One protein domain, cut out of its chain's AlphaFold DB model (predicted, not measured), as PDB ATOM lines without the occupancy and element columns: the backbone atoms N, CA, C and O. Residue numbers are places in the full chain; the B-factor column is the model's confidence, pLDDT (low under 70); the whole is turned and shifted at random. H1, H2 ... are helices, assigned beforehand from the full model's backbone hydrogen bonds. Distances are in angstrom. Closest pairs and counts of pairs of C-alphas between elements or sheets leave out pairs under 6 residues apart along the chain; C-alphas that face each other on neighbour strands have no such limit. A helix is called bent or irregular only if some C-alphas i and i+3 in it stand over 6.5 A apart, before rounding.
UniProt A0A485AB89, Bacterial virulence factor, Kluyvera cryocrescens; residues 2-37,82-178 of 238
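What this domain is: This is residues 2 to 37 and 82 to 178 of the 238 residues of the protein "Bacterial virulence factor" of Kluyvera cryocrescens (UniProt A0A485AB89). Two helical hairpins, H3 with H4 and H5 with H6, make the body: H5 packs on the first part of H3, and the long helix H1 stands steeply across the beginning of H4, its residues 2 to 7 sticking out. H2 turns off at a corner from the end of H1 and runs toward H6, and residues 154 to 178 follow H6 as a long tail with no named element. The printed part has 133 residues with six named helices, H1 to H6 in order, and no named strand: all helix. It is compact, with a radius of gyration of the C-alphas of 15.9 A and spans of 45 by 38 by 34 A.

Where its parts are: H1, residues 2 to 21, is 29.4 A long and begins at C-alpha 2 (-0.626, 137.596, 25.396). H2 is residues 23 to 32, 14.4 A, and irregular: C-alphas 24 and 27 are 7.8 A apart. H3 is residues 82 to 96, 20.9 A; H4, residues 106 to 122, 24.4 A; H5, residues 125 to 134, 14.3 A. H6, residues 140 to 153, 20.2 A, ends at C-alpha 153 (-0.171, 116.374, 45.351).

How they stand to each other: Residues 11 to 19 of H1 touch residues 107 to 112 of H4, closest at the C-alphas of Ala 15 and Thr 108, 4.8 A, at a steep tilt of 68 degrees, only just short of about perpendicular. The hairpin H3 and H4 touches at Leu 93 and Thr 113, closest C-alphas 5.8 A, at a shallow tilt of 16 degrees. Residues 82 to 86 of H3 touch H5, the closest C-alphas being Gly 82 and Arg 130, 4.0 A. The hairpin H5 and H6 touches at Leu 129 and Leu 143, closest C-alphas 6.3 A. H1 and H3 are apart. O i to N i+4 pairs are within hydrogen-bond range throughout H1, H3, H4, H5 and H6, and in 4 of 6 in H2.

The domain as a whole: The farthest C-alphas, Ala 3 and Gln 136, are 49.5 A apart. Residues 38 to 81 are not printed; C-alphas 37 and 82 are 14.3 A apart across this cut. Of the links printed whole, none is long. pLDDT is under 70 at residues 2 to 6 and 136 to 138.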
ATOM      1  N   LEU A   2       0.396 138.617  25.732       48.31
ATOM      2  CA  LEU A   2      -0.626 137.596  25.396       48.31
ATOM      3  C   LEU A   2      -0.080 136.396  24.586       48.31
ATOM      4  O   LEU A   2      -0.310 135.245  24.947       48.31
ATOM      5  N   ALA A   3       0.737 136.646  23.557       49.84
ATOM      6  CA  ALA A   3       1.293 135.578  22.712       49.84
ATOM      7  C   ALA A   3       2.261 134.629  23.455       49.84
ATOM      8  O   ALA A   3       2.385 133.454  23.116       49.84
ATOM      9  N   THR A   4       2.954 135.119  24.490       58.69
ATOM     10  CA  THR A   4       3.886 134.315  25.300       58.69
ATOM     11  C   THR A   4       3.153 133.376  26.258       58.69
ATOM     12  O   THR A   4       3.585 132.242  26.442       58.69
ATOM     13  N   THR A   5       2.018 133.807  26.819       60.34
ATOM     14  CA  THR A   5       1.159 132.964  27.666       60.34
ATOM     15  C   THR A   5       0.406 131.907  26.858       60.34
ATOM     16  O   THR A   5       0.310 130.764  27.296       60.34
ATOM     17  N   GLU A   6      -0.060 132.245  25.650       62.38
ATOM     18  CA  GLU A   6      -0.707 131.285  24.742       62.38
ATOM     19  C   GLU A   6       0.256 130.174  24.303       62.38
ATOM     20  O   GLU A   6      -0.102 128.995  24.312       62.38
ATOM     21  N   ASN A   7       1.510 130.527  24.004       76.06
ATOM     22  CA  ASN A   7       2.541 129.551  23.656       76.06
ATOM     23  C   ASN A   7       2.876 128.628  24.846       76.06
ATOM     24  O   ASN A   7       2.982 127.414  24.678       76.06
ATOM     25  N   HIS A   8       2.947 129.167  26.070       78.25
ATOM     26  CA  HIS A   8       3.185 128.355  27.269       78.25
ATOM     27  C   HIS A   8       2.047 127.356  27.536       78.25
ATOM     28  O   HIS A   8       2.299 126.188  27.830       78.25
ATOM     29  N   ALA A   9       0.790 127.779  27.377       82.19
ATOM     30  CA  ALA A   9      -0.366 126.902  27.553       82.19
ATOM     31  C   ALA A   9      -0.407 125.767  26.512       82.19
ATOM     32  O   ALA A   9      -0.743 124.631  26.856       82.19
ATOM     33  N   ALA A  10      -0.024 126.043  25.261       86.75
ATOM     34  CA  ALA A  10       0.071 125.032  24.209       86.75
ATOM     35  C   ALA A  10       1.196 124.011  24.479       86.75
ATOM     36  O   ALA A  10       1.004 122.804  24.300       86.75
ATOM     37  N   GLN A  11       2.350 124.477  24.971       87.94
ATOM     38  CA  GLN A  11       3.465 123.615  25.381       87.94
ATOM     39  C   GLN A  11       3.076 122.726  26.564       87.94
ATOM     40  O   GLN A  11       3.262 121.511  26.511       87.94
ATOM     41  N   ALA A  12       2.456 123.309  27.592       89.25
ATOM     42  CA  ALA A  12       1.902 122.565  28.715       89.25
ATOM     43  C   ALA A  12       0.895 121.507  28.252       89.25
ATOM     44  O   ALA A  12       0.984 120.352  28.652       89.25
ATOM     45  N   GLN A  13      -0.033 121.862  27.362       91.69
ATOM     46  CA  GLN A  13      -1.014 120.911  26.844       91.69
ATOM     47  C   GLN A  13      -0.348 119.752  26.093       91.69
ATOM     48  O   GLN A  13      -0.765 118.605  26.250       91.69
ATOM     49  N   THR A  14       0.683 120.038  25.299       93.50
ATOM     50  CA  THR A  14       1.454 119.012  24.582       93.50
ATOM     51  C   THR A  14       2.130 118.056  25.560       93.50
ATOM     52  O   THR A  14       1.942 116.845  25.450       93.50
ATOM     53  N   ALA A  15       2.819 118.594  26.569       93.62
ATOM     54  CA  ALA A  15       3.478 117.799  27.600       93.62
ATOM     55  C   ALA A  15       2.486 116.916  28.375       93.62
ATOM     56  O   ALA A  15       2.745 115.739  28.603       93.62
ATOM     57  N   ILE A  16       1.311 117.448  28.729       95.31
ATOM     58  CA  ILE A  16       0.270 116.685  29.432       95.31
ATOM     59  C   ILE A  16      -0.283 115.548  28.572       95.31
ATOM     60  O   ILE A  16      -0.519 114.460  29.091       95.31
ATOM     61  N   ARG A  17      -0.467 115.765  27.265       94.50
ATOM     62  CA  ARG A  17      -0.915 114.709  26.344       94.50
ATOM     63  C   ARG A  17       0.113 113.589  26.220       94.50
ATOM     64  O   ARG A  17      -0.276 112.430  26.212       94.50
ATOM     65  N   GLU A  18       1.397 113.925  26.160       97.38
ATOM     66  CA  GLU A  18       2.472 112.928  26.146       97.38
ATOM     67  C   GLU A  18       2.551 112.161  27.477       97.38
ATOM     68  O   GLU A  18       2.588 110.936  27.502       97.38
ATOM     69  N   LEU A  19       2.476 112.850  28.617       95.19
ATOM     70  CA  LEU A  19       2.422 112.181  29.922       95.19
ATOM     71  C   LEU A  19       1.204 111.249  30.034       95.19
ATOM     72  O   LEU A  19       1.303 110.158  30.596       95.19
ATOM     73  N   GLN A  20       0.068 111.638  29.448       93.44
ATOM     74  CA  GLN A  20      -1.137 110.815  29.395       93.44
ATOM     75  C   GLN A  20      -0.930 109.510  28.610       93.44
ATOM     76  O   GLN A  20      -1.448 108.476  29.036       93.44
ATOM     77  N   THR A  21      -0.171 109.511  27.504       96.06
ATOM     78  CA  THR A  21       0.113 108.274  26.742       96.06
ATOM     79  C   THR A  21       0.971 107.283  27.525       96.06
ATOM     80  O   THR A  21       0.944 106.090  27.232       96.06
ATOM     81  N   HIS A  22       1.674 107.757  28.555       93.69
ATOM     82  CA  HIS A  22       2.526 106.956  29.435       93.69
ATOM     83  C   HIS A  22       1.981 106.849  30.869       93.69
ATOM     84  O   HIS A  22       2.733 106.559  31.798       93.69
ATOM     85  N   ALA A  23       0.668 107.025  31.063       89.69
ATOM     86  CA  ALA A  23       0.017 106.992  32.377       89.69
ATOM     87  C   ALA A  23       0.259 105.691  33.174       89.69
ATOM     88  O   ALA A  23       0.243 105.716  34.404       89.69
ATOM     89  N   SER A  24       0.520 104.562  32.504       90.44
ATOM     90  CA  SER A  24       0.882 103.294  33.157       90.44
ATOM     91  C   SER A  24       2.221 103.352  33.904       90.44
ATOM     92  O   SER A  24       2.386 102.644  34.889       90.44
ATOM     93  N   HIS A  25       3.143 104.221  33.478       92.75
ATOM     94  CA  HIS A  25       4.464 104.427  34.086       92.75
ATOM     95  C   HIS A  25       4.482 105.604  35.073       92.75
ATOM     96  O   HIS A  25       5.544 106.073  35.471       92.75
ATOM     97  N   HIS A  26       3.314 106.110  35.485       94.00
ATOM     98  CA  HIS A  26       3.230 107.295  36.339       94.00
ATOM     99  C   HIS A  26       3.961 107.125  37.680       94.00
ATOM    100  O   HIS A  26       4.640 108.044  38.122       94.00
ATOM    101  N   GLY A  27       3.863 105.954  38.318       93.44
ATOM    102  CA  GLY A  27       4.585 105.687  39.569       93.44
ATOM    103  C   GLY A  27       6.106 105.766  39.400       93.44
ATOM    104  O   GLY A  27       6.776 106.432  40.181       93.44
ATOM    105  N   GLU A  28       6.636 105.158  38.335       95.31
ATOM    106  CA  GLU A  28       8.067 105.206  37.989       95.31
ATOM    107  C   GLU A  28       8.522 106.639  37.690       95.31
ATOM    108  O   GLU A  28       9.588 107.063  38.142       95.31
ATOM    109  N   LEU A  29       7.687 107.409  36.982       96.44
ATOM    110  CA  LEU A  29       7.934 108.826  36.740       96.44
ATOM    111  C   LEU A  29       8.075 109.584  38.064       96.44
ATOM    112  O   LEU A  29       9.082 110.263  38.247       96.44
ATOM    113  N   LEU A  30       7.108 109.463  38.983       96.75
ATOM    114  CA  LEU A  30       7.142 110.189  40.256       96.75
ATOM    115  C   LEU A  30       8.365 109.827  41.107       96.75
ATOM    116  O   LEU A  30       9.007 110.730  41.644       96.75
ATOM    117  N   GLU A  31       8.729 108.544  41.179       95.62
ATOM    118  CA  GLU A  31       9.942 108.120  41.889       95.62
ATOM    119  C   GLU A  31      11.205 108.716  41.255       95.62
ATOM    120  O   GLU A  31      12.080 109.197  41.971       95.62
ATOM    121  N   SER A  32      11.282 108.792  39.921       96.44
ATOM    122  CA  SER A  32      12.447 109.368  39.231       96.44
ATOM    123  C   SER A  32      12.647 110.872  39.486       96.44
ATOM    124  O   SER A  32      13.755 111.393  39.326       96.44
ATOM    125  N   LEU A  33      11.600 111.586  39.917       97.62
ATOM    126  CA  LEU A  33      11.651 113.013  40.261       97.62
ATOM    127  C   LEU A  33      12.229 113.275  41.661       97.62
ATOM    128  O   LEU A  33      12.483 114.434  42.011       97.62
ATOM    129  N   LEU A  34      12.441 112.224  42.459       96.81
ATOM    130  CA  LEU A  34      13.033 112.296  43.788       96.81
ATOM    131  C   LEU A  34      14.468 111.759  43.793       96.81
ATOM    132  O   LEU A  34      14.745 110.719  43.202       96.81
ATOM    133  N   PRO A  35      15.386 112.414  44.522       96.12
ATOM    134  CA  PRO A  35      16.652 111.804  44.884       96.12
ATOM    135  C   PRO A  35      16.438 110.580  45.785       96.12
ATOM    136  O   PRO A  35      15.474 110.502  46.562       96.12
ATOM    137  N   ASP A  36      17.392 109.655  45.738       94.38
ATOM    138  CA  ASP A  36      17.431 108.517  46.652       94.38
ATOM    139  C   ASP A  36      17.591 108.964  48.105       94.38
ATOM    140  O   ASP A  36      18.228 109.978  48.402       94.38
ATOM    141  N   LEU A  37      17.058 108.163  49.031       93.31
ATOM    142  CA  LEU A  37      17.159 108.426  50.469       93.31
ATOM    143  C   LEU A  37      18.617 108.606  50.924       93.31
ATOM    144  O   LEU A  37      18.908 109.534  51.673       93.31
ATOM    145  N   GLY A  82      17.105 121.887  55.662       90.00
ATOM    146  CA  GLY A  82      15.953 122.029  54.778       90.00
ATOM    147  C   GLY A  82      16.264 122.834  53.513       90.00
ATOM    148  O   GLY A  82      15.869 122.442  52.410       90.00
ATOM    149  N   SER A  83      17.031 123.919  53.635       89.94
ATOM    150  CA  SER A  83      17.511 124.687  52.478       89.94
ATOM    151  C   SER A  83      18.450 123.874  51.581       89.94
ATOM    152  O   SER A  83      18.366 123.976  50.353       89.94
ATOM    153  N   GLN A  84      19.323 123.050  52.164       90.88
ATOM    154  CA  GLN A  84      20.199 122.159  51.398       90.88
ATOM    155  C   GLN A  84      19.401 121.050  50.693       90.88
ATOM    156  O   GLN A  84      19.649 120.774  49.519       90.88
ATOM    157  N   ALA A  85      18.397 120.465  51.355       94.12
ATOM    158  CA  ALA A  85      17.529 119.437  50.780       94.12
ATOM    159  C   ALA A  85      16.744 119.967  49.568       94.12
ATOM    160  O   ALA A  85      16.683 119.318  48.523       94.12
ATOM    161  N   TYR A  86      16.211 121.189  49.666       96.38
ATOM    162  CA  TYR A  86      15.554 121.854  48.541       96.38
ATOM    163  C   TYR A  86      16.513 122.100  47.364       96.38
ATOM    164  O   TYR A  86      16.164 121.851  46.206       96.38
ATOM    165  N   ALA A  87      17.737 122.562  47.643       95.44
ATOM    166  CA  ALA A  87      18.753 122.792  46.618       95.44
ATOM    167  C   ALA A  87      19.186 121.488  45.926       95.44
ATOM    168  O   ALA A  87      19.321 121.458  44.698       95.44
ATOM    169  N   LEU A  88      19.351 120.411  46.701       96.06
ATOM    170  CA  LEU A  88      19.645 119.064  46.219       96.06
ATOM    171  C   LEU A  88      18.537 118.562  45.283       96.06
ATOM    172  O   LEU A  88      18.833 118.137  44.167       96.06
ATOM    173  N   TRP A  89      17.270 118.710  45.670       98.31
ATOM    174  CA  TRP A  89      16.136 118.346  44.819       98.31
ATOM    175  C   TRP A  89      16.064 119.182  43.529       98.31
ATOM    176  O   TRP A  89      15.925 118.636  42.435       98.31
ATOM    177  N   CYS A  90      16.264 120.501  43.606       97.94
ATOM    178  CA  CYS A  90      16.311 121.349  42.411       97.94
ATOM    179  C   CYS A  90      17.455 120.960  41.460       97.94
ATOM    180  O   CYS A  90      17.309 121.022  40.237       97.94
ATOM    181  N   LYS A  91      18.622 120.592  42.006       97.56
ATOM    182  CA  LYS A  91      19.756 120.086  41.223       97.56
ATOM    183  C   LYS A  91      19.397 118.762  40.552       97.56
ATOM    184  O   LYS A  91      19.648 118.631  39.356       97.56
ATOM    185  N   HIS A  92      18.779 117.844  41.296       98.12
ATOM    186  CA  HIS A  92      18.292 116.562  40.792       98.12
ATOM    187  C   HIS A  92      17.349 116.746  39.604       98.12
ATOM    188  O   HIS A  92      17.650 116.247  38.528       98.12
ATOM    189  N   LEU A  93      16.296 117.561  39.725       98.12
ATOM    190  CA  LEU A  93      15.345 117.795  38.627       98.12
ATOM    191  C   LEU A  93      15.994 118.375  37.362       98.12
ATOM    192  O   LEU A  93      15.636 118.008  36.241       98.12
ATOM    193  N   ARG A  94      16.964 119.284  37.524       97.12
ATOM    194  CA  ARG A  94      17.716 119.856  36.395       97.12
ATOM    195  C   ARG A  94      18.652 118.849  35.735       97.12
ATOM    196  O   ARG A  94      18.949 118.987  34.553       97.12
ATOM    197  N   GLN A  95      19.172 117.889  36.494       96.94
ATOM    198  CA  GLN A  95      19.976 116.800  35.951       96.94
ATOM    199  C   GLN A  95      19.085 115.769  35.259       96.94
ATOM    200  O   GLN A  95      19.371 115.404  34.122       96.94
ATOM    201  N   TRP A  96      17.985 115.382  35.901       97.62
ATOM    202  CA  TRP A  96      16.975 114.477  35.364       97.62
ATOM    203  C   TRP A  96      16.472 114.952  33.997       97.62
ATOM    204  O   TRP A  96      16.487 114.182  33.046       97.62
ATOM    205  N   SER A  97      16.157 116.244  33.834       96.62
ATOM    206  CA  SER A  97      15.674 116.770  32.546       96.62
ATOM    207  C   SER A  97      16.721 116.815  31.429       96.62
ATOM    208  O   SER A  97      16.383 117.116  30.290       96.62
ATOM    209  N   ARG A  98      18.004 116.609  31.748       95.38
ATOM    210  CA  ARG A  98      19.105 116.554  30.768       95.38
ATOM    211  C   ARG A  98      19.483 115.121  30.412       95.38
ATOM    212  O   ARG A  98      20.195 114.913  29.433       95.38
ATOM    213  N   GLN A  99      19.063 114.157  31.224       95.25
ATOM    214  CA  GLN A  99      19.290 112.745  30.976       95.25
ATOM    215  C   GLN A  99      18.154 112.213  30.090       95.25
ATOM    216  O   GLN A  99      16.991 112.488  30.391       95.25
ATOM    217  N   PRO A 100      18.460 111.475  29.008       93.31
ATOM    218  CA  PRO A 100      17.431 110.894  28.156       93.31
ATOM    219  C   PRO A 100      16.470 110.019  28.965       93.31
ATOM    220  O   PRO A 100      16.907 109.108  29.669       93.31
ATOM    221  N   HIS A 101      15.170 110.282  28.851       93.44
ATOM    222  CA  HIS A 101      14.138 109.429  29.431       93.44
ATOM    223  C   HIS A 101      13.703 108.357  28.431       93.44
ATOM    224  O   HIS A 101      13.636 108.611  27.231       93.44
ATOM    225  N   ALA A 102      13.358 107.163  28.917       91.50
ATOM    226  CA  ALA A 102      12.988 106.040  28.051       91.50
ATOM    227  C   ALA A 102      11.721 106.305  27.216       91.50
ATOM    228  O   ALA A 102      11.591 105.782  26.113       91.50
ATOM    229  N   VAL A 103      10.792 107.104  27.751       92.81
ATOM    230  CA  VAL A 103       9.469 107.339  27.142       92.81
ATOM    231  C   VAL A 103       9.101 108.808  26.949       92.81
ATOM    232  O   VAL A 103       8.096 109.077  26.313       92.81
ATOM    233  N   LEU A 104       9.872 109.758  27.492       96.31
ATOM    234  CA  LEU A 104       9.525 111.183  27.413       96.31
ATOM    235  C   LEU A 104      10.489 111.932  26.503       96.31
ATOM    236  O   LEU A 104      11.699 111.714  26.538       96.31
ATOM    237  N   THR A 105       9.949 112.872  25.739       96.88
ATOM    238  CA  THR A 105      10.721 113.820  24.950       96.88
ATOM    239  C   THR A 105      11.486 114.786  25.864       96.88
ATOM    240  O   THR A 105      10.999 115.148  26.945       96.88
ATOM    241  N   PRO A 106      12.649 115.303  25.421       96.88
ATOM    242  CA  PRO A 106      13.393 116.309  26.181       96.88
ATOM    243  C   PRO A 106      12.563 117.562  26.498       96.88
ATOM    244  O   PRO A 106      12.706 118.147  27.569       96.88
ATOM    245  N   ALA A 107      11.662 117.953  25.591       95.44
ATOM    246  CA  ALA A 107      10.770 119.094  25.785       95.44
ATOM    247  C   ALA A 107       9.789 118.859  26.946       95.44
ATOM    248  O   ALA A 107       9.639 119.726  27.809       95.44
ATOM    249  N   THR A 108       9.175 117.677  27.018       96.38
ATOM    250  CA  THR A 108       8.270 117.311  28.117       96.38
ATOM    251  C   THR A 108       9.015 117.172  29.442       96.38
ATOM    252  O   THR A 108       8.535 117.681  30.456       96.38
ATOM    253  N   GLN A 109      10.221 116.590  29.448       96.94
ATOM    254  CA  GLN A 109      11.066 116.564  30.647       96.94
ATOM    255  C   GLN A 109      11.402 117.981  31.141       96.94
ATOM    256  O   GLN A 109      11.293 118.275  32.332       96.94
ATOM    257  N   GLN A 110      11.784 118.883  30.233       95.94
ATOM    258  CA  GLN A 110      12.095 120.266  30.580       95.94
ATOM    259  C   GLN A 110      10.867 121.005  31.124       95.94
ATOM    260  O   GLN A 110      10.968 121.663  32.161       95.94
ATOM    261  N   GLN A 111       9.711 120.875  30.468       94.62
ATOM    262  CA  GLN A 111       8.469 121.522  30.896       94.62
ATOM    263  C   GLN A 111       8.013 121.018  32.270       94.62
ATOM    264  O   GLN A 111       7.595 121.819  33.112       94.62
ATOM    265  N   LEU A 112       8.144 119.713  32.533       96.69
ATOM    266  CA  LEU A 112       7.855 119.127  33.839       96.69
ATOM    267  C   LEU A 112       8.768 119.714  34.923       96.69
ATOM    268  O   LEU A 112       8.275 120.232  35.924       96.69
ATOM    269  N   THR A 113      10.085 119.718  34.699       97.31
ATOM    270  CA  THR A 113      11.058 120.284  35.646       97.31
ATOM    271  C   THR A 113      10.786 121.761  35.937       97.31
ATOM    272  O   THR A 113      10.787 122.165  37.101       97.31
ATOM    273  N   LEU A 114      10.518 122.574  34.910       94.88
ATOM    274  CA  LEU A 114      10.204 123.994  35.086       94.88
ATOM    275  C   LEU A 114       8.909 124.195  35.880       94.88
ATOM    276  O   LEU A 114       8.884 125.011  36.801       94.88
ATOM    277  N   THR A 115       7.871 123.414  35.578       95.44
ATOM    278  CA  THR A 115       6.585 123.479  36.284       95.44
ATOM    279  C   THR A 115       6.745 123.133  37.765       95.44
ATOM    280  O   THR A 115       6.259 123.870  38.622       95.44
ATOM    281  N   LEU A 116       7.472 122.059  38.091       97.56
ATOM    282  CA  LEU A 116       7.707 121.629  39.475       97.56
ATOM    283  C   LEU A 116       8.541 122.647  40.266       97.56
ATOM    284  O   LEU A 116       8.218 122.970  41.413       97.56
ATOM    285  N   ILE A 117       9.591 123.198  39.655       95.88
ATOM    286  CA  ILE A 117      10.427 124.232  40.279       95.88
ATOM    287  C   ILE A 117       9.632 125.531  40.492       95.88
ATOM    288  O   ILE A 117       9.772 126.162  41.536       95.88
ATOM    289  N   ALA A 118       8.784 125.939  39.547       94.00
ATOM    290  CA  ALA A 118       7.944 127.126  39.708       94.00
ATOM    291  C   ALA A 118       6.864 126.921  40.786       94.00
ATOM    292  O   ALA A 118       6.686 127.767  41.662       94.00
ATOM    293  N   ALA A 119       6.178 125.774  40.763       94.94
ATOM    294  CA  ALA A 119       5.156 125.435  41.748       94.94
ATOM    295  C   ALA A 119       5.735 125.349  43.168       94.94
ATOM    296  O   ALA A 119       5.166 125.910  44.101       94.94
ATOM    297  N   SER A 120       6.893 124.708  43.342       96.19
ATOM    298  CA  SER A 120       7.533 124.588  44.658       96.19
ATOM    299  C   SER A 120       7.943 125.936  45.260       96.19
ATOM    300  O   SER A 120       7.838 126.113  46.474       96.19
ATOM    301  N   GLN A 121       8.348 126.905  44.431       94.25
ATOM    302  CA  GLN A 121       8.633 128.273  44.875       94.25
ATOM    303  C   GLN A 121       7.370 128.996  45.338       94.25
ATOM    304  O   GLN A 121       7.348 129.504  46.458       94.25
ATOM    305  N   ARG A 122       6.308 128.975  44.523       91.69
ATOM    306  CA  ARG A 122       5.000 129.575  44.850       91.69
ATOM    307  C   ARG A 122       4.423 129.030  46.155       91.69
ATOM    308  O   ARG A 122       3.746 129.724  46.901       91.69
ATOM    309  N   MET A 123       4.719 127.770  46.440       92.06
ATOM    310  CA  MET A 123       4.282 127.072  47.642       92.06
ATOM    311  C   MET A 123       5.230 127.199  48.834       92.06
ATOM    312  O   MET A 123       5.009 126.557  49.858       92.06
ATOM    313  N   ALA A 124       6.301 127.983  48.707       94.62
ATOM    314  CA  ALA A 124       7.325 128.139  49.731       94.62
ATOM    315  C   ALA A 124       7.877 126.792  50.253       94.62
ATOM    316  O   ALA A 124       8.186 126.652  51.439       94.62
ATOM    317  N   LEU A 125       8.048 125.797  49.368       95.38
ATOM    318  CA  LEU A 125       8.481 124.443  49.740       95.38
ATOM    319  C   LEU A 125       9.826 124.448  50.474       95.38
ATOM    320  O   LEU A 125      10.003 123.714  51.442       95.38
ATOM    321  N   ALA A 126      10.745 125.331  50.073       93.69
ATOM    322  CA  ALA A 126      12.001 125.536  50.785       93.69
ATOM    323  C   ALA A 126      11.757 125.880  52.261       93.69
ATOM    324  O   ALA A 126      12.346 125.262  53.138       93.69
ATOM    325  N   GLN A 127      10.846 126.816  52.557       93.06
ATOM    326  CA  GLN A 127      10.513 127.189  53.933       93.06
ATOM    327  C   GLN A 127       9.854 126.036  54.695       93.06
ATOM    328  O   GLN A 127      10.160 125.849  55.872       93.06
ATOM    329  N   LYS A 128       8.985 125.254  54.041       93.56
ATOM    330  CA  LYS A 128       8.390 124.051  54.639       93.56
ATOM    331  C   LYS A 128       9.473 123.052  55.053       93.56
ATOM    332  O   LYS A 128       9.471 122.603  56.193       93.56
ATOM    333  N   LEU A 129      10.441 122.789  54.175       94.00
ATOM    334  CA  LEU A 129      11.576 121.911  54.467       94.00
ATOM    335  C   LEU A 129      12.442 122.443  55.612       94.00
ATOM    336  O   LEU A 129      12.814 121.658  56.477       94.00
ATOM    337  N   ARG A 130      12.709 123.758  55.667       91.81
ATOM    338  CA  ARG A 130      13.442 124.368  56.794       91.81
ATOM    339  C   ARG A 130      12.748 124.133  58.133       91.81
ATOM    340  O   ARG A 130      13.402 123.789  59.111       91.81
ATOM    341  N   ARG A 131      11.425 124.339  58.176       90.94
ATOM    342  CA  ARG A 131      10.619 124.143  59.392       90.94
ATOM    343  C   ARG A 131      10.670 122.692  59.846       90.94
ATOM    344  O   ARG A 131      10.986 122.458  61.001       90.94
ATOM    345  N   VAL A 132      10.450 121.759  58.917       89.44
ATOM    346  CA  VAL A 132      10.553 120.322  59.186       89.44
ATOM    347  C   VAL A 132      11.938 119.998  59.739       89.44
ATOM    348  O   VAL A 132      12.019 119.478  60.838       89.44
ATOM    349  N   SER A 133      13.030 120.404  59.080       86.94
ATOM    350  CA  SER A 133      14.393 120.113  59.563       86.94
ATOM    351  C   SER A 133      14.755 120.712  60.926       86.94
ATOM    352  O   SER A 133      15.731 120.281  61.529       86.94
ATOM    353  N   ALA A 134      14.029 121.729  61.394       83.25
ATOM    354  CA  ALA A 134      14.274 122.341  62.698       83.25
ATOM    355  C   ALA A 134      13.641 121.545  63.856       83.25
ATOM    356  O   ALA A 134      13.959 121.792  65.020       83.25
ATOM    357  N   GLU A 135      12.743 120.602  63.564       80.94
ATOM    358  CA  GLU A 135      12.147 119.716  64.561       80.94
ATOM    359  C   GLU A 135      13.166 118.635  64.964       80.94
ATOM    360  O   GLU A 135      13.776 118.003  64.106       80.94
ATOM    361  N   GLN A 136      13.341 118.392  66.272       56.19
ATOM    362  CA  GLN A 136      14.429 117.574  66.856       56.19
ATOM    363  C   GLN A 136      14.461 116.085  66.421       56.19
ATOM    364  O   GLN A 136      15.292 115.323  66.909       56.19
ATOM    365  N   GLN A 137      13.576 115.652  65.514       59.78
ATOM    366  CA  GLN A 137      13.507 114.293  64.958       59.78
ATOM    367  C   GLN A 137      13.379 114.237  63.425       59.78
ATOM    368  O   GLN A 137      13.267 113.147  62.862       59.78
ATOM    369  N   ALA A 138      13.399 115.374  62.726       65.25
ATOM    370  CA  ALA A 138      13.267 115.379  61.277       65.25
ATOM    371  C   ALA A 138      14.571 114.939  60.602       65.25
ATOM    372  O   ALA A 138      15.469 115.733  60.333       65.25
ATOM    373  N   GLY A 139      14.667 113.640  60.330       82.31
ATOM    374  CA  GLY A 139      15.774 113.055  59.580       82.31
ATOM    375  C   GLY A 139      15.600 113.148  58.061       82.31
ATOM    376  O   GLY A 139      14.580 113.608  57.536       82.31
ATOM    377  N   ALA A 140      16.584 112.606  57.344       89.56
ATOM    378  CA  ALA A 140      16.602 112.460  55.888       89.56
ATOM    379  C   ALA A 140      15.282 111.921  55.300       89.56
ATOM    380  O   ALA A 140      14.776 112.442  54.304       89.56
ATOM    381  N   ALA A 141      14.681 110.924  55.957       91.69
ATOM    382  CA  ALA A 141      13.411 110.333  55.543       91.69
ATOM    383  C   ALA A 141      12.253 111.339  55.551       91.69
ATOM    384  O   ALA A 141      11.430 111.323  54.639       91.69
ATOM    385  N   GLN A 142      12.197 112.244  56.531       92.25
ATOM    386  CA  GLN A 142      11.110 113.215  56.635       92.25
ATOM    387  C   GLN A 142      11.261 114.361  55.629       92.25
ATOM    388  O   GLN A 142      10.269 114.822  55.060       92.25
ATOM    389  N   LEU A 143      12.500 114.767  55.333       93.69
ATOM    390  CA  LEU A 143      12.794 115.691  54.234       93.69
ATOM    391  C   LEU A 143      12.397 115.088  52.881       93.69
ATOM    392  O   LEU A 143      11.708 115.744  52.095       93.69
ATOM    393  N   ARG A 144      12.756 113.819  52.634       95.00
ATOM    394  CA  ARG A 144      12.355 113.105  51.414       95.00
ATOM    395  C   ARG A 144      10.836 112.930  51.335       95.00
ATOM    396  O   ARG A 144      10.268 113.177  50.277       95.00
ATOM    397  N   ALA A 145      10.176 112.561  52.433       95.00
ATOM    398  CA  ALA A 145       8.721 112.424  52.490       95.00
ATOM    399  C   ALA A 145       8.013 113.752  52.191       95.00
ATOM    400  O   ALA A 145       7.107 113.786  51.370       95.00
ATOM    401  N   THR A 146       8.495 114.867  52.751       95.69
ATOM    402  CA  THR A 146       7.935 116.205  52.490       95.69
ATOM    403  C   THR A 146       8.023 116.590  51.008       95.69
ATOM    404  O   THR A 146       7.088 117.175  50.457       95.69
ATOM    405  N   LEU A 147       9.136 116.258  50.343       96.94
ATOM    406  CA  LEU A 147       9.286 116.439  48.895       96.94
ATOM    407  C   LEU A 147       8.367 115.500  48.104       96.94
ATOM    408  O   LEU A 147       7.748 115.929  47.131       96.94
ATOM    409  N   GLY A 148       8.253 114.241  48.530       97.06
ATOM    410  CA  GLY A 148       7.363 113.259  47.917       97.06
ATOM    411  C   GLY A 148       5.897 113.673  47.998       97.06
ATOM    412  O   GLY A 148       5.202 113.637  46.989       97.06
ATOM    413  N   ASP A 149       5.444 114.172  49.145       96.81
ATOM    414  CA  ASP A 149       4.093 114.711  49.320       96.81
ATOM    415  C   ASP A 149       3.834 115.891  48.381       96.81
ATOM    416  O   ASP A 149       2.775 115.977  47.753       96.81
ATOM    417  N   PHE A 150       4.811 116.789  48.230       97.81
ATOM    418  CA  PHE A 150       4.706 117.868  47.254       97.81
ATOM    419  C   PHE A 150       4.580 117.329  45.823       97.81
ATOM    420  O   PHE A 150       3.722 117.804  45.089       97.81
ATOM    421  N   ILE A 151       5.377 116.339  45.417       97.81
ATOM    422  CA  ILE A 151       5.321 115.767  44.059       97.81
ATOM    423  C   ILE A 151       3.999 115.030  43.815       97.81
ATOM    424  O   ILE A 151       3.396 115.190  42.755       97.81
ATOM    425  N   ASN A 152       3.518 114.274  44.803       97.06
ATOM    426  CA  ASN A 152       2.280 113.502  44.713       97.06
ATOM    427  C   ASN A 152       1.037 114.390  44.601       97.06
ATOM    428  O   ASN A 152       0.082 114.045  43.911       97.06
ATOM    429  N   TRP A 153       1.035 115.547  45.260       97.38
ATOM    430  CA  TRP A 153      -0.171 116.374  45.351       97.38
ATOM    431  C   TRP A 153      -0.054 117.728  44.666       97.38
ATOM    432  O   TRP A 153      -1.052 118.437  44.537       97.38
ATOM    433  N   LEU A 154       1.155 118.128  44.267       96.81
ATOM    434  CA  LEU A 154       1.475 119.441  43.700       96.81
ATOM    435  C   LEU A 154       0.899 120.585  44.548       96.81
ATOM    436  O   LEU A 154       0.447 121.613  44.034       96.81
ATOM    437  N   GLY A 155       0.839 120.351  45.863       93.25
ATOM    438  CA  GLY A 155       0.278 121.266  46.846       93.25
ATOM    439  C   GLY A 155      -1.221 121.289  47.054       93.25
ATOM    440  O   GLY A 155      -1.696 121.977  47.952       93.25
ATOM    441  N   TYR A 156      -1.984 120.580  46.233       94.94
ATOM    442  CA  TYR A 156      -3.439 120.619  46.316       94.94
ATOM    443  C   TYR A 156      -3.994 119.862  47.527       94.94
ATOM    444  O   TYR A 156      -5.135 120.109  47.905       94.94
ATOM    445  N   ALA A 157      -3.197 119.001  48.173       88.62
ATOM    446  CA  ALA A 157      -3.595 118.308  49.400       88.62
ATOM    447  C   ALA A 157      -3.983 119.277  50.530       88.62
ATOM    448  O   ALA A 157      -4.937 119.012  51.258       88.62
ATOM    449  N   GLU A 158      -3.290 120.414  50.633       86.88
ATOM    450  CA  GLU A 158      -3.485 121.413  51.694       86.88
ATOM    451  C   GLU A 158      -4.594 122.427  51.369       86.88
ATOM    452  O   GLU A 158      -5.042 123.168  52.242       86.88
ATOM    453  N   LEU A 159      -5.066 122.467  50.117       90.12
ATOM    454  CA  LEU A 159      -6.118 123.388  49.692       90.12
ATOM    455  C   LEU A 159      -7.508 122.791  49.944       90.12
ATOM    456  O   LEU A 159      -7.690 121.588  49.750       90.12
ATOM    457  N   PRO A 160      -8.517 123.594  50.316       90.44
ATOM    458  CA  PRO A 160      -9.896 123.117  50.386       90.44
ATOM    459  C   PRO A 160     -10.413 122.764  48.981       90.44
ATOM    460  O   PRO A 160      -9.915 123.278  47.980       90.44
ATOM    461  N   ALA A 161     -11.374 121.838  48.897       88.81
ATOM    462  CA  ALA A 161     -11.790 121.223  47.631       88.81
ATOM    463  C   ALA A 161     -12.319 122.233  46.596       88.81
ATOM    464  O   ALA A 161     -12.075 122.074  45.406       88.81
ATOM    465  N   ASP A 162     -12.981 123.294  47.045       88.44
ATOM    466  CA  ASP A 162     -13.497 124.399  46.229       88.44
ATOM    467  C   ASP A 162     -12.398 125.256  45.576       88.44
ATOM    468  O   ASP A 162     -12.646 125.916  44.569       88.44
ATOM    469  N   ARG A 163     -11.172 125.227  46.114       89.56
ATOM    470  CA  ARG A 163      -9.997 125.913  45.550       89.56
ATOM    471  C   ARG A 163      -9.130 125.020  44.669       89.56
ATOM    472  O   ARG A 163      -8.098 125.467  44.170       89.56
ATOM    473  N   ARG A 164      -9.506 123.754  44.501       93.50
ATOM    474  CA  ARG A 164      -8.796 122.812  43.634       93.50
ATOM    475  C   ARG A 164      -9.439 122.805  42.239       93.50
ATOM    476  O   ARG A 164     -10.651 122.984  42.126       93.50
ATOM    477  N   PRO A 165      -8.664 122.547  41.174       93.62
ATOM    478  CA  PRO A 165      -9.200 122.297  39.843       93.62
ATOM    479  C   PRO A 165     -10.291 121.220  39.834       93.62
ATOM    480  O   PRO A 165     -10.248 120.259  40.603       93.62
ATOM    481  N   ALA A 166     -11.243 121.345  38.912       92.00
ATOM    482  CA  ALA A 166     -12.229 120.299  38.669       92.00
ATOM    483  C   ALA A 166     -11.563 119.056  38.057       92.00
ATOM    484  O   ALA A 166     -10.780 119.162  37.108       92.00
ATOM    485  N   SER A 167     -11.904 117.874  38.571       89.88
ATOM    486  CA  SER A 167     -11.512 116.599  37.975       89.88
ATOM    487  C   SER A 167     -12.117 116.465  36.577       89.88
ATOM    488  O   SER A 167     -13.244 116.888  36.312       89.88
ATOM    489  N   ARG A 168     -11.360 115.862  35.657       88.06
ATOM    490  CA  ARG A 168     -11.826 115.567  34.291       88.06
ATOM    491  C   ARG A 168     -12.415 114.165  34.146       88.06
ATOM    492  O   ARG A 168     -12.998 113.870  33.110       88.06
ATOM    493  N   VAL A 169     -12.273 113.326  35.172       84.06
ATOM    494  CA  VAL A 169     -12.741 111.930  35.176       84.06
ATOM    495  C   VAL A 169     -13.903 111.699  36.136       84.06
ATOM    496  O   VAL A 169     -14.713 110.808  35.899       84.06
ATOM    497  N   VAL A 170     -14.029 112.518  37.185       83.25
ATOM    498  CA  VAL A 170     -15.189 112.511  38.082       83.25
ATOM    499  C   VAL A 170     -15.927 113.831  37.947       83.25
ATOM    500  O   VAL A 170     -15.420 114.885  38.325       83.25
ATOM    501  N   LYS A 171     -17.135 113.762  37.390       81.81
ATOM    502  CA  LYS A 171     -17.992 114.930  37.194       81.81
ATOM    503  C   LYS A 171     -18.332 115.577  38.541       81.81
ATOM    504  O   LYS A 171     -18.531 114.872  39.527       81.81
ATOM    505  N   ASP A 172     -18.392 116.908  38.556       85.25
ATOM    506  CA  ASP A 172     -18.797 117.720  39.711       85.25
ATOM    507  C   ASP A 172     -17.935 117.485  40.973       85.25
ATOM    508  O   ASP A 172     -18.356 117.747  42.096       85.25
ATOM    509  N   SER A 173     -16.698 117.008  40.787       88.88
ATOM    510  CA  SER A 173     -15.719 116.773  41.848       88.88
ATOM    511  C   SER A 173     -14.439 117.554  41.581       88.88
ATOM    512  O   SER A 173     -13.974 117.648  40.447       88.88
ATOM    513  N   ALA A 174     -13.806 118.035  42.645       92.19
ATOM    514  CA  ALA A 174     -12.430 118.512  42.597       92.19
ATOM    515  C   ALA A 174     -11.434 117.360  42.373       92.19
ATOM    516  O   ALA A 174     -11.727 116.202  42.704       92.19
ATOM    517  N   ILE A 175     -10.246 117.687  41.855       91.94
ATOM    518  CA  ILE A 175      -9.098 116.774  41.849       91.94
ATOM    519  C   ILE A 175      -8.745 116.346  43.278       91.94
ATOM    520  O   ILE A 175      -8.874 117.124  44.232       91.94
ATOM    521  N   PHE A 176      -8.302 115.096  43.434       92.94
ATOM    522  CA  PHE A 176      -7.882 114.538  44.726       92.94
ATOM    523  C   PHE A 176      -8.968 114.586  45.818       92.94
ATOM    524  O   PHE A 176      -8.670 114.565  47.014       92.94
ATOM    525  N   ALA A 177     -10.242 114.689  45.433       87.88
ATOM    526  CA  ALA A 177     -11.343 114.582  46.376       87.88
ATOM    527  C   ALA A 177     -11.509 113.123  46.822       87.88
ATOM    528  O   ALA A 177     -11.608 112.208  45.999       87.88
ATOM    529  N   HIS A 178     -11.588 112.915  48.134       73.12
ATOM    530  CA  HIS A 178     -11.931 111.616  48.695       73.12
ATOM    531  C   HIS A 178     -13.381 111.283  48.330       73.12
ATOM    532  O   HIS A 178     -14.283 112.097  48.523       73.12
TER     533      HIS A 178